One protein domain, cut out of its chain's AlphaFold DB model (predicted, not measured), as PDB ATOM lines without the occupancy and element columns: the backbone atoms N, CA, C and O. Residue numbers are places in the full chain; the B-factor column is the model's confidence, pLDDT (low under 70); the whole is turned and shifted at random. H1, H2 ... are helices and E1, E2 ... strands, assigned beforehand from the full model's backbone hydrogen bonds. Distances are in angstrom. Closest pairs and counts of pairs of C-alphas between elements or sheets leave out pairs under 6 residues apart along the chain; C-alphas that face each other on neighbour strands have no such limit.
ATOM      1  N   PRO A  12      -7.291 -11.340   0.013       91.06
ATOM      2  CA  PRO A  12      -7.125 -11.811   1.383       91.06
ATOM      3  C   PRO A  12      -5.896 -12.722   1.472       91.06
ATOM      4  O   PRO A  12      -6.003 -13.940   1.562       91.06
ATOM      5  N   VAL A  13      -4.695 -12.131   1.456       91.88
ATOM      6  CA  VAL A  13      -3.405 -12.857   1.426       91.88
ATOM      7  C   VAL A  13      -3.336 -13.967   2.478       91.88
ATOM      8  O   VAL A  13      -2.763 -15.020   2.223       91.88
ATOM      9  N   ARG A  14      -3.962 -13.761   3.642       90.38
ATOM     10  CA  ARG A  14      -4.040 -14.751   4.715       90.38
ATOM     11  C   ARG A  14      -4.539 -16.118   4.240       90.38
ATOM     12  O   ARG A  14      -3.947 -17.100   4.664       90.38
ATOM     13  N   GLU A  15      -5.557 -16.178   3.385       88.81
ATOM     14  CA  GLU A  15      -6.140 -17.437   2.891       88.81
ATOM     15  C   GLU A  15      -5.094 -18.256   2.121       88.81
ATOM     16  O   GLU A  15      -4.855 -19.423   2.418       88.81
ATOM     17  N   TYR A  16      -4.335 -17.592   1.246       88.31
ATOM     18  CA  TYR A  16      -3.245 -18.205   0.483       88.31
ATOM     19  C   TYR A  16      -2.079 -18.693   1.352       88.31
ATOM     20  O   TYR A  16      -1.346 -19.596   0.955       88.31
ATOM     21  N   LEU A  17      -1.873 -18.079   2.522       91.25
ATOM     22  CA  LEU A  17      -0.823 -18.482   3.458       91.25
ATOM     23  C   LEU A  17      -1.294 -19.593   4.404       91.25
ATOM     24  O   LEU A  17      -0.494 -20.446   4.780       91.25
ATOM     25  N   THR A  18      -2.566 -19.593   4.813       86.50
ATOM     26  CA  THR A  18      -3.116 -20.613   5.719       86.50
ATOM     27  C   THR A  18      -3.330 -21.957   5.049       86.50
ATOM     28  O   THR A  18      -3.237 -22.970   5.737       86.50
ATOM     29  N   ASP A  19      -3.571 -21.961   3.740       84.12
ATOM     30  CA  ASP A  19      -3.824 -23.179   2.966       84.12
ATOM     31  C   ASP A  19      -2.533 -23.907   2.556       84.12
ATOM     32  O   ASP A  19      -2.581 -24.997   1.985       84.12
ATOM     33  N   HIS A  20      -1.363 -23.328   2.849       86.75
ATOM     34  CA  HIS A  20      -0.083 -23.985   2.608       86.75
ATOM     35  C   HIS A  20       0.090 -25.199   3.537       86.75
ATOM     36  O   HIS A  20      -0.124 -25.097   4.746       86.75
ATOM     37  N   GLU A  21       0.533 -26.332   2.977       86.38
ATOM     38  CA  GLU A  21       0.677 -27.612   3.696       86.38
ATOM     39  C   GLU A  21       1.561 -27.508   4.946       86.38
ATOM     40  O   GLU A  21       1.292 -28.142   5.964       86.38
ATOM     41  N   ASP A  22       2.573 -26.641   4.885       86.00
ATOM     42  CA  ASP A  22       3.405 -26.269   6.019       86.00
ATOM     43  C   ASP A  22       3.319 -24.761   6.262       86.00
ATOM     44  O   ASP A  22       4.090 -23.958   5.727       86.00
ATOM     45  N   ARG A  23       2.335 -24.361   7.065       85.38
ATOM     46  CA  ARG A  23       2.118 -22.964   7.454       85.38
ATOM     47  C   ARG A  23       3.307 -22.368   8.217       85.38
ATOM     48  O   ARG A  23       3.490 -21.151   8.201       85.38
ATOM     49  N   ALA A  24       4.123 -23.181   8.891       85.75
ATOM     50  CA  ALA A  24       5.293 -22.667   9.600       85.75
ATOM     51  C   ALA A  24       6.338 -22.107   8.624       85.75
ATOM     52  O   ALA A  24       7.105 -21.225   8.998       85.75
ATOM     53  N   LEU A  25       6.317 -22.549   7.362       90.38
ATOM     54  CA  LEU A  25       7.197 -22.029   6.325       90.38
ATOM     55  C   LEU A  25       6.747 -20.694   5.745       90.38
ATOM     56  O   LEU A  25       7.529 -20.119   5.003       90.38
ATOM     57  N   THR A  26       5.545 -20.175   6.024       94.00
ATOM     58  CA  THR A  26       5.054 -18.927   5.398       94.00
ATOM     59  C   THR A  26       5.371 -17.667   6.208       94.00
ATOM     60  O   THR A  26       5.286 -16.552   5.688       94.00
ATOM     61  N   TYR A  27       5.762 -17.820   7.471       93.75
ATOM     62  CA  TYR A  27       6.144 -16.734   8.375       93.75
ATOM     63  C   TYR A  27       7.510 -17.035   8.975       93.75
ATOM     64  O   TYR A  27       7.792 -18.181   9.310       93.75
ATOM     65  N   SER A  28       8.347 -16.017   9.148       91.94
ATOM     66  CA  SER A  28       9.614 -16.223   9.845       91.94
ATOM     67  C   SER A  28       9.364 -16.264  11.357       91.94
ATOM     68  O   SER A  28       8.630 -15.445  11.904       91.94
ATOM     69  N   THR A  29       9.940 -17.236  12.065       90.69
ATOM     70  CA  THR A  29       9.598 -17.494  13.480       90.69
ATOM     71  C   THR A  29      10.198 -16.488  14.461       90.69
ATOM     72  O   THR A  29       9.767 -16.424  15.613       90.69
ATOM     73  N   VAL A  30      11.207 -15.725  14.035       92.69
ATOM     74  CA  VAL A  30      11.881 -14.696  14.848       92.69
ATOM     75  C   VAL A  30      11.763 -13.301  14.228       92.69
ATOM     76  O   VAL A  30      12.521 -12.404  14.595       92.69
ATOM     77  N   ASP A  31      10.823 -13.112  13.302       92.88
ATOM     78  CA  ASP A  31      10.578 -11.852  12.605       92.88
ATOM     79  C   ASP A  31       9.065 -11.589  12.468       92.88
ATOM     80  O   ASP A  31       8.266 -12.522  12.414       92.88
ATOM     81  N   THR A  32       8.635 -10.329  12.432       92.81
ATOM     82  CA  THR A  32       7.217  -9.973  12.265       92.81
ATOM     83  C   THR A  32       6.705 -10.068  10.822       92.81
ATOM     84  O   THR A  32       5.500  -9.881  10.598       92.81
ATOM     85  N   HIS A  33       7.580 -10.343   9.852       94.31
ATOM     86  CA  HIS A  33       7.262 -10.435   8.427       94.31
ATOM     87  C   HIS A  33       7.058 -11.880   7.948       94.31
ATOM     88  O   HIS A  33       7.254 -12.867   8.663       94.31
ATOM     89  N   PHE A  34       6.649 -12.003   6.686       95.19
ATOM     90  CA  PHE A  34       6.650 -13.283   5.991       95.19
ATOM     91  C   PHE A  34       8.070 -13.839   5.847       95.19
ATOM     92  O   PHE A  34       9.053 -13.100   5.779       95.19
ATOM     93  N   SER A  35       8.158 -15.161   5.737       95.12
ATOM     94  CA  SER A  35       9.352 -15.818   5.207       95.12
ATOM     95  C   SER A  35       9.488 -15.525   3.695       95.12
ATOM     96  O   SER A  35       8.543 -15.020   3.070       95.12
ATOM     97  N   PRO A  36      10.601 -15.909   3.040       95.44
ATOM     98  CA  PRO A  36      10.698 -15.841   1.581       95.44
ATOM     99  C   PRO A  36       9.575 -16.602   0.857       95.44
ATOM    100  O   PRO A  36       9.070 -16.119  -0.156       95.44
ATOM    101  N   MET A  37       9.142 -17.750   1.392       95.25
ATOM    102  CA  MET A  37       8.009 -18.507   0.848       95.25
ATOM    103  C   MET A  37       6.705 -17.712   0.969       95.25
ATOM    104  O   MET A  37       5.962 -17.604  -0.003       95.25
ATOM    105  N   GLY A  38       6.434 -17.094   2.123       96.31
ATOM    106  CA  GLY A  38       5.231 -16.274   2.296       96.31
ATOM    107  C   GLY A  38       5.204 -15.054   1.368       96.31
ATOM    108  O   GLY A  38       4.160 -14.735   0.795       96.31
ATOM    109  N   CYS A  39       6.355 -14.414   1.132       96.62
ATOM    110  CA  CYS A  39       6.479 -13.356   0.123       96.62
ATOM    111  C   CYS A  39       6.172 -13.864  -1.289       96.62
ATOM    112  O   CYS A  39       5.448 -13.200  -2.029       96.62
ATOM    113  N   TYR A  40       6.680 -15.041  -1.655       95.31
ATOM    114  CA  TYR A  40       6.411 -15.652  -2.953       95.31
ATOM    115  C   TYR A  40       4.939 -16.039  -3.126       95.31
ATOM    116  O   TYR A  40       4.353 -15.712  -4.153       95.31
ATOM    117  N   LEU A  41       4.298 -16.650  -2.126       95.62
ATOM    118  CA  LEU A  41       2.863 -16.960  -2.170       95.62
ATOM    119  C   LEU A  41       2.009 -15.690  -2.285       95.62
ATOM    120  O   LEU A  41       1.059 -15.659  -3.064       95.62
ATOM    121  N   THR A  42       2.390 -14.621  -1.580       96.62
ATOM    122  CA  THR A  42       1.733 -13.310  -1.700       96.62
ATOM    123  C   THR A  42       1.876 -12.747  -3.113       96.62
ATOM    124  O   THR A  42       0.894 -12.307  -3.706       96.62
ATOM    125  N   HIS A  43       3.081 -12.812  -3.685       95.94
ATOM    126  CA  HIS A  43       3.327 -12.452  -5.082       95.94
ATOM    127  C   HIS A  43       2.450 -13.275  -6.034       95.94
ATOM    128  O   HIS A  43       1.747 -12.701  -6.858       95.94
ATOM    129  N   LYS A  44       2.396 -14.605  -5.880       94.75
ATOM    130  CA  LYS A  44       1.523 -15.464  -6.698       94.75
ATOM    131  C   LYS A  44       0.056 -15.051  -6.614       94.75
ATOM    132  O   LYS A  44      -0.608 -15.053  -7.644       94.75
ATOM    133  N   ALA A  45      -0.440 -14.712  -5.425       94.81
ATOM    134  CA  ALA A  45      -1.822 -14.277  -5.237       94.81
ATOM    135  C   ALA A  45      -2.111 -12.969  -5.992       94.81
ATOM    136  O   ALA A  45      -3.109 -12.885  -6.706       94.81
ATOM    137  N   ILE A  46      -1.197 -11.994  -5.914       95.06
ATOM    138  CA  ILE A  46      -1.274 -10.738  -6.681       95.06
ATOM    139  C   ILE A  46      -1.248 -11.013  -8.186       95.06
ATOM    140  O   ILE A  46      -2.060 -10.481  -8.934       95.06
ATOM    141  N   MET A  47      -0.341 -11.862  -8.661       94.00
ATOM    142  CA  MET A  47      -0.262 -12.171 -10.090       94.00
ATOM    143  C   MET A  47      -1.499 -12.924 -10.586       94.00
ATOM    144  O   MET A  47      -2.003 -12.625 -11.668       94.00
ATOM    145  N   ALA A  48      -2.038 -13.844  -9.784       92.69
ATOM    146  CA  ALA A  48      -3.241 -14.594 -10.119       92.69
ATOM    147  C   ALA A  48      -4.476 -13.688 -10.238       92.69
ATOM    148  O   ALA A  48      -5.252 -13.868 -11.176       92.69
ATOM    149  N   SER A  49      -4.634 -12.684  -9.362       91.31
ATOM    150  CA  SER A  49      -5.731 -11.708  -9.482       91.31
ATOM    151  C   SER A  49      -5.624 -10.858 -10.749       91.31
ATOM    152  O   SER A  49      -6.623 -10.349 -11.238       91.31
ATOM    153  N   LEU A  50      -4.417 -10.735 -11.305       90.38
ATOM    154  CA  LEU A  50      -4.140 -10.057 -12.571       90.38
ATOM    155  C   LEU A  50      -4.216 -11.000 -13.790       90.38
ATOM    156  O   LEU A  50      -3.832 -10.613 -14.894       90.38
ATOM    157  N   GLY A  51      -4.659 -12.248 -13.607       90.56
ATOM    158  CA  GLY A  51      -4.740 -13.250 -14.674       90.56
ATOM    159  C   GLY A  51      -3.383 -13.799 -15.133       90.56
ATOM    160  O   GLY A  51      -3.296 -14.393 -16.211       90.56
ATOM    161  N   VAL A  52      -2.323 -13.606 -14.342       90.38
ATOM    162  CA  VAL A  52      -0.959 -14.055 -14.643       90.38
ATOM    163  C   VAL A  52      -0.588 -15.257 -13.776       90.38
ATOM    164  O   VAL A  52      -0.517 -15.181 -12.551       90.38
ATOM    165  N   THR A  53      -0.284 -16.379 -14.424       90.56
ATOM    166  CA  THR A  53       0.184 -17.585 -13.735       90.56
ATOM    167  C   THR A  53       1.677 -17.493 -13.437       90.56
ATOM    168  O   THR A  53       2.493 -17.345 -14.345       90.56
ATOM    169  N   VAL A  54       2.037 -17.647 -12.164       90.38
ATOM    170  CA  VAL A  54       3.428 -17.754 -11.706       90.38
ATOM    171  C   VAL A  54       3.762 -19.228 -11.474       90.38
ATOM    172  O   VAL A  54       3.145 -19.883 -10.626       90.38
ATOM    173  N   GLY A  55       4.735 -19.740 -12.229       88.75
ATOM    174  CA  GLY A  55       5.237 -21.110 -12.101       88.75
ATOM    175  C   GLY A  55       5.922 -21.374 -10.754       88.75
ATOM    176  O   GLY A  55       6.293 -20.421 -10.060       88.75
ATOM    177  N   PRO A  56       6.057 -22.651 -10.348       89.12
ATOM    178  CA  PRO A  56       6.700 -23.038  -9.093       89.12
ATOM    179  C   PRO A  56       8.193 -22.681  -9.078       89.12
ATOM    180  O   PRO A  56       8.848 -22.671 -10.115       89.12
ATOM    181  N   VAL A  57       8.736 -22.439  -7.883       89.56
ATOM    182  CA  VAL A  57      10.169 -22.197  -7.656       89.56
ATOM    183  C   VAL A  57      10.611 -23.034  -6.456       89.56
ATOM    184  O   VAL A  57       9.918 -23.003  -5.439       89.56
ATOM    185  N   PRO A  58      11.726 -23.782  -6.521       91.31
ATOM    186  CA  PRO A  58      12.239 -24.507  -5.363       91.31
ATOM    187  C   PRO A  58      12.742 -23.548  -4.278       91.31
ATOM    188  O   PRO A  58      13.457 -22.600  -4.582       91.31
ATOM    189  N   PHE A  59      12.437 -23.822  -3.008       92.88
ATOM    190  CA  PHE A  59      12.967 -23.083  -1.854       92.88
ATOM    191  C   PHE A  59      13.916 -23.988  -1.066       92.88
ATOM    192  O   PHE A  59      13.532 -24.626  -0.090       92.88
ATOM    193  N   ASN A  60      15.162 -24.089  -1.527       91.31
ATOM    194  CA  ASN A  60      16.159 -25.028  -0.998       91.31
ATOM    195  C   ASN A  60      17.396 -24.324  -0.399       91.31
ATOM    196  O   ASN A  60      18.181 -24.956   0.313       91.31
ATOM    197  N   ARG A  61      17.567 -23.013  -0.629       90.75
ATOM    198  CA  ARG A  61      18.721 -22.254  -0.136       90.75
ATOM    199  C   ARG A  61      18.488 -21.819   1.304       90.75
ATOM    200  O   ARG A  61      17.867 -20.790   1.557       90.75
ATOM    201  N   ARG A  62      19.004 -22.599   2.251       93.44
ATOM    202  CA  ARG A  62      18.882 -22.317   3.685       93.44
ATOM    203  C   ARG A  62      19.720 -21.101   4.090       93.44
ATOM    204  O   ARG A  62      20.938 -21.102   3.916       93.44
ATOM    205  N   VAL A  63      19.078 -20.108   4.693       92.50
ATOM    206  CA  VAL A  63      19.704 -18.907   5.257       92.50
ATOM    207  C   VAL A  63      19.317 -18.808   6.726       92.50
ATOM    208  O   VAL A  63      18.150 -18.952   7.074       92.50
ATOM    209  N   VAL A  64      20.303 -18.580   7.593       93.44
ATOM    210  CA  VAL A  64      20.069 -18.354   9.024       93.44
ATOM    211  C   VAL A  64      20.229 -16.873   9.307       93.44
ATOM    212  O   VAL A  64      21.286 -16.307   9.027       93.44
ATOM    213  N   ALA A  65      19.192 -16.257   9.861       90.31
ATOM    214  CA  ALA A  65      19.181 -14.836  10.168       90.31
ATOM    215  C   ALA A  65      18.444 -14.555  11.479       90.31
ATOM    216  O   ALA A  65      17.613 -15.336  11.943       90.31
ATOM    217  N   MET A  66      18.775 -13.413  12.075       91.19
ATOM    218  CA  MET A  66      18.041 -12.847  13.198       91.19
ATOM    219  C   MET A  66      17.030 -11.840  12.653       91.19
ATOM    220  O   MET A  66      17.403 -10.944  11.896       91.19
ATOM    221  N   GLY A  67      15.768 -11.995  13.039       90.44
ATOM    222  CA  GLY A  67      14.694 -11.071  12.688       90.44
ATOM    223  C   GLY A  67      14.478  -9.976  13.728       90.44
ATOM    224  O   GLY A  67      15.154  -9.920  14.765       90.44
ATOM    225  N   ASP A  68      13.509  -9.102  13.471       92.56
ATOM    226  CA  ASP A  68      13.185  -7.985  14.364       92.56
ATOM    227  C   ASP A  68      12.727  -8.439  15.765       92.56
ATOM    228  O   ASP A  68      13.129  -7.822  16.755       92.56
ATOM    229  N   VAL A  69      11.977  -9.539  15.885       92.75
ATOM    230  CA  VAL A  69      11.587 -10.144  17.170       92.75
ATOM    231  C   VAL A  69      12.798 -10.772  17.850       92.75
ATOM    232  O   VAL A  69      13.027 -10.516  19.031       92.75
ATOM    233  N   GLY A  70      13.611 -11.537  17.116       91.50
ATOM    234  CA  GLY A  70      14.825 -12.164  17.646       91.50
ATOM    235  C   GLY A  70      15.798 -11.143  18.238       91.50
ATOM    236  O   GLY A  70      16.331 -11.345  19.330       91.50
ATOM    237  N   SER A  71      15.923  -9.980  17.592       91.12
ATOM    238  CA  SER A  71      16.773  -8.874  18.053       91.12
ATOM    239  C   SER A  71      16.360  -8.286  19.412       91.12
ATOM    240  O   SER A  71      17.174  -7.657  20.088       91.12
ATOM    241  N   ARG A  72      15.114  -8.517  19.857       92.56
ATOM    242  CA  ARG A  72      14.623  -8.102  21.183       92.56
ATOM    243  C   ARG A  72      15.122  -8.997  22.319       92.56
ATOM    244  O   ARG A  72      14.995  -8.603  23.476       92.56
ATOM    245  N   PHE A  73      15.715 -10.151  22.008       90.69
ATOM    246  CA  PHE A  73      16.226 -11.120  22.983       90.69
ATOM    247  C   PHE A  73      17.724 -11.403  22.759       90.69
ATOM    248  O   PHE A  73      18.103 -12.539  22.467       90.69
ATOM    249  N   PRO A  74      18.613 -10.400  22.912       82.94
ATOM    250  CA  PRO A  74      20.022 -10.517  22.523       82.94
ATOM    251  C   PRO A  74      20.780 -11.616  23.280       82.94
ATOM    252  O   PRO A  74      21.645 -12.260  22.702       82.94
ATOM    253  N   ALA A  75      20.420 -11.884  24.540       89.25
ATOM    254  CA  ALA A  75      21.028 -12.952  25.337       89.25
ATOM    255  C   ALA A  75      20.652 -14.370  24.864       89.25
ATOM    256  O   ALA A  75      21.349 -15.327  25.187       89.25
ATOM    257  N   ALA A  76      19.552 -14.512  24.121       86.25
ATOM    258  CA  ALA A  76      19.068 -15.797  23.627       86.25
ATOM    259  C   ALA A  76      19.532 -16.103  22.193       86.25
ATOM    260  O   ALA A  76      19.331 -17.224  21.736       86.25
ATOM    261  N   HIS A  77      20.140 -15.131  21.492       82.50
ATOM    262  CA  HIS A  77      20.626 -15.270  20.110       82.50
ATOM    263  C   HIS A  77      19.615 -15.972  19.182       82.50
ATOM    264  O   HIS A  77      19.958 -16.896  18.444       82.50
ATOM    265  N   LEU A  78      18.345 -15.559  19.260       90.62
ATOM    266  CA  LEU A  78      17.259 -16.209  18.530       90.62
ATOM    267  C   LEU A  78      17.374 -15.931  17.027       90.62
ATOM    268  O   LEU A  78      17.106 -14.822  16.565       90.62
ATOM    269  N   CYS A  79      17.723 -16.969  16.272       90.88
ATOM    270  CA  CYS A  79      17.749 -16.972  14.813       90.88
ATOM    271  C   CYS A  79      16.740 -17.990  14.269       90.88
ATOM    272  O   CYS A  79      16.513 -19.034  14.885       90.88
ATOM    273  N   SER A  80      16.183 -17.719  13.093       90.31
ATOM    274  CA  SER A  80      15.424 -18.695  12.305       90.31
ATOM    275  C   SER A  80      16.247 -19.148  11.107       90.31
ATOM    276  O   SER A  80      17.173 -18.467  10.659       90.31
ATOM    277  N   ALA A  81      15.914 -20.332  10.602       92.69
ATOM    278  CA  ALA A  81      16.346 -20.769   9.289       92.69
ATOM    279  C   ALA A  81      15.184 -20.579   8.319       92.69
ATOM    280  O   ALA A  81      14.173 -21.265   8.438       92.69
ATOM    281  N   ASP A  82      15.360 -19.675   7.365       94.56
ATOM    282  CA  ASP A  82      14.433 -19.465   6.264       94.56
ATOM    283  C   ASP A  82      15.033 -20.053   4.982       94.56
ATOM    284  O   ASP A  82      16.253 -20.099   4.790       94.56
ATOM    285  N   TYR A  83      14.174 -20.521   4.086       94.56
ATOM    286  CA  TYR A  83      14.587 -21.080   2.804       94.56
ATOM    287  C   TYR A  83      14.311 -20.052   1.719       94.56
ATOM    288  O   TYR A  83      13.215 -19.511   1.652       94.56
ATOM    289  N   TYR A  84      15.316 -19.750   0.905       94.06
ATOM    290  CA  TYR A  84      15.238 -18.798  -0.199       94.06
ATOM    291  C   TYR A  84      15.041 -19.528  -1.530       94.06
ATOM    292  O   TYR A  84      15.455 -20.688  -1.652       94.06
ATOM    293  N   PRO A  85      14.437 -18.854  -2.526       92.25
ATOM    294  CA  PRO A  85      14.200 -19.450  -3.829       92.25
ATOM    295  C   PRO A  85      15.514 -19.749  -4.562       92.25
ATOM    296  O   PRO A  85      16.457 -18.952  -4.546       92.25
ATOM    297  N   ASP A  86      15.541 -20.882  -5.251       88.94
ATOM    298  CA  ASP A  86      16.570 -21.258  -6.210       88.94
ATOM    299  C   ASP A  86      16.240 -20.652  -7.576       88.94
ATOM    300  O   ASP A  86      15.468 -21.188  -8.374       88.94
ATOM    301  N   LEU A  87      16.822 -19.483  -7.828       79.94
ATOM    302  CA  LEU A  87      16.529 -18.683  -9.013       79.94
ATOM    303  C   LEU A  87      17.000 -19.334 -10.320       79.94
ATOM    304  O   LEU A  87      16.489 -18.979 -11.379       79.94
ATOM    305  N   GLY A  88      17.925 -20.301 -10.257       75.38
ATOM    306  CA  GLY A  88      18.392 -21.044 -11.432       75.38
ATOM    307  C   GLY A  88      17.305 -21.908 -12.077       75.38
ATOM    308  O   GLY A  88      17.454 -22.317 -13.223       75.38
ATOM    309  N   HIS A  89      16.205 -22.144 -11.358       71.44
ATOM    310  CA  HIS A  89      15.083 -22.974 -11.789       71.44
ATOM    311  C   HIS A  89      13.814 -22.165 -12.109       71.44
ATOM    312  O   HIS A  89      12.761 -22.753 -12.341       71.44
ATOM    313  N   MET A  90      13.884 -20.828 -12.122       72.38
ATOM    314  CA  MET A  90      12.757 -19.998 -12.558       72.38
ATOM    315  C   MET A  90      12.624 -20.032 -14.087       72.38
ATOM    316  O   MET A  90      13.513 -19.574 -14.809       72.38
ATOM    317  N   GLU A  91      11.495 -20.545 -14.583       64.88
ATOM    318  CA  GLU A  91      11.157 -20.503 -16.010       64.88
ATOM    319  C   GLU A  91      11.149 -19.062 -16.541       64.88
ATOM    320  O   GLU A  91      10.656 -18.142 -15.891       64.88
ATOM    321  N   GLY A  92      11.701 -18.861 -17.742       64.06
ATOM    322  CA  GLY A  92      11.807 -17.543 -18.381       64.06
ATOM    323  C   GLY A  92      13.016 -16.709 -17.946       64.06
ATOM    324  O   GLY A  92      13.322 -15.715 -18.602       64.06
TER     325      GLY A  92
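This is residues 12 to 92 of the 190 residues of an uncharacterized protein of Brevundimonas nasdae (UniProt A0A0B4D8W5). A two-stranded antiparallel hairpin, E1 and E2, meets the first residues of long helix H2 along E2, and short helix H1 packs on H2, apart from the hairpin. The 81 printed residues hold H1, H2, E1, E2 in order: mixed, under half in named elements. The whole is elongated, 47 by 30 by 19 A, and only just loose, close to compact, with radius of gyration of the C-alphas 14.1 A.

Start at E1, residues 59 to 65, and E2, residues 80 to 85: N 63 and O 82 are within hydrogen-bond range, 2.8 A. In H2, residues 36 to 49, C-alpha 36 is 5.7 A from C-alpha 84, the closest to E2. H1, residues 13 to 18, touches H2 at a steep tilt of 54 degrees; the closest C-alphas, Val 13 and Thr 42, are 6.0 A apart. In both helices every O i to N i+4 pair is within range.

Find C-alpha 13 at (-3.405, -12.857, 1.426), where H1 begins, and C-alpha 85 at (14.200, -19.450, -3.829), where E2 ends. H2 runs 20.2 A, E2 16.2 A, E1 15.8 A, H1 8.9 A.

Links H1 to H2 and E1 to E2 are long. The printed part has no cut; residues 91 to 92 are under pLDDT 70.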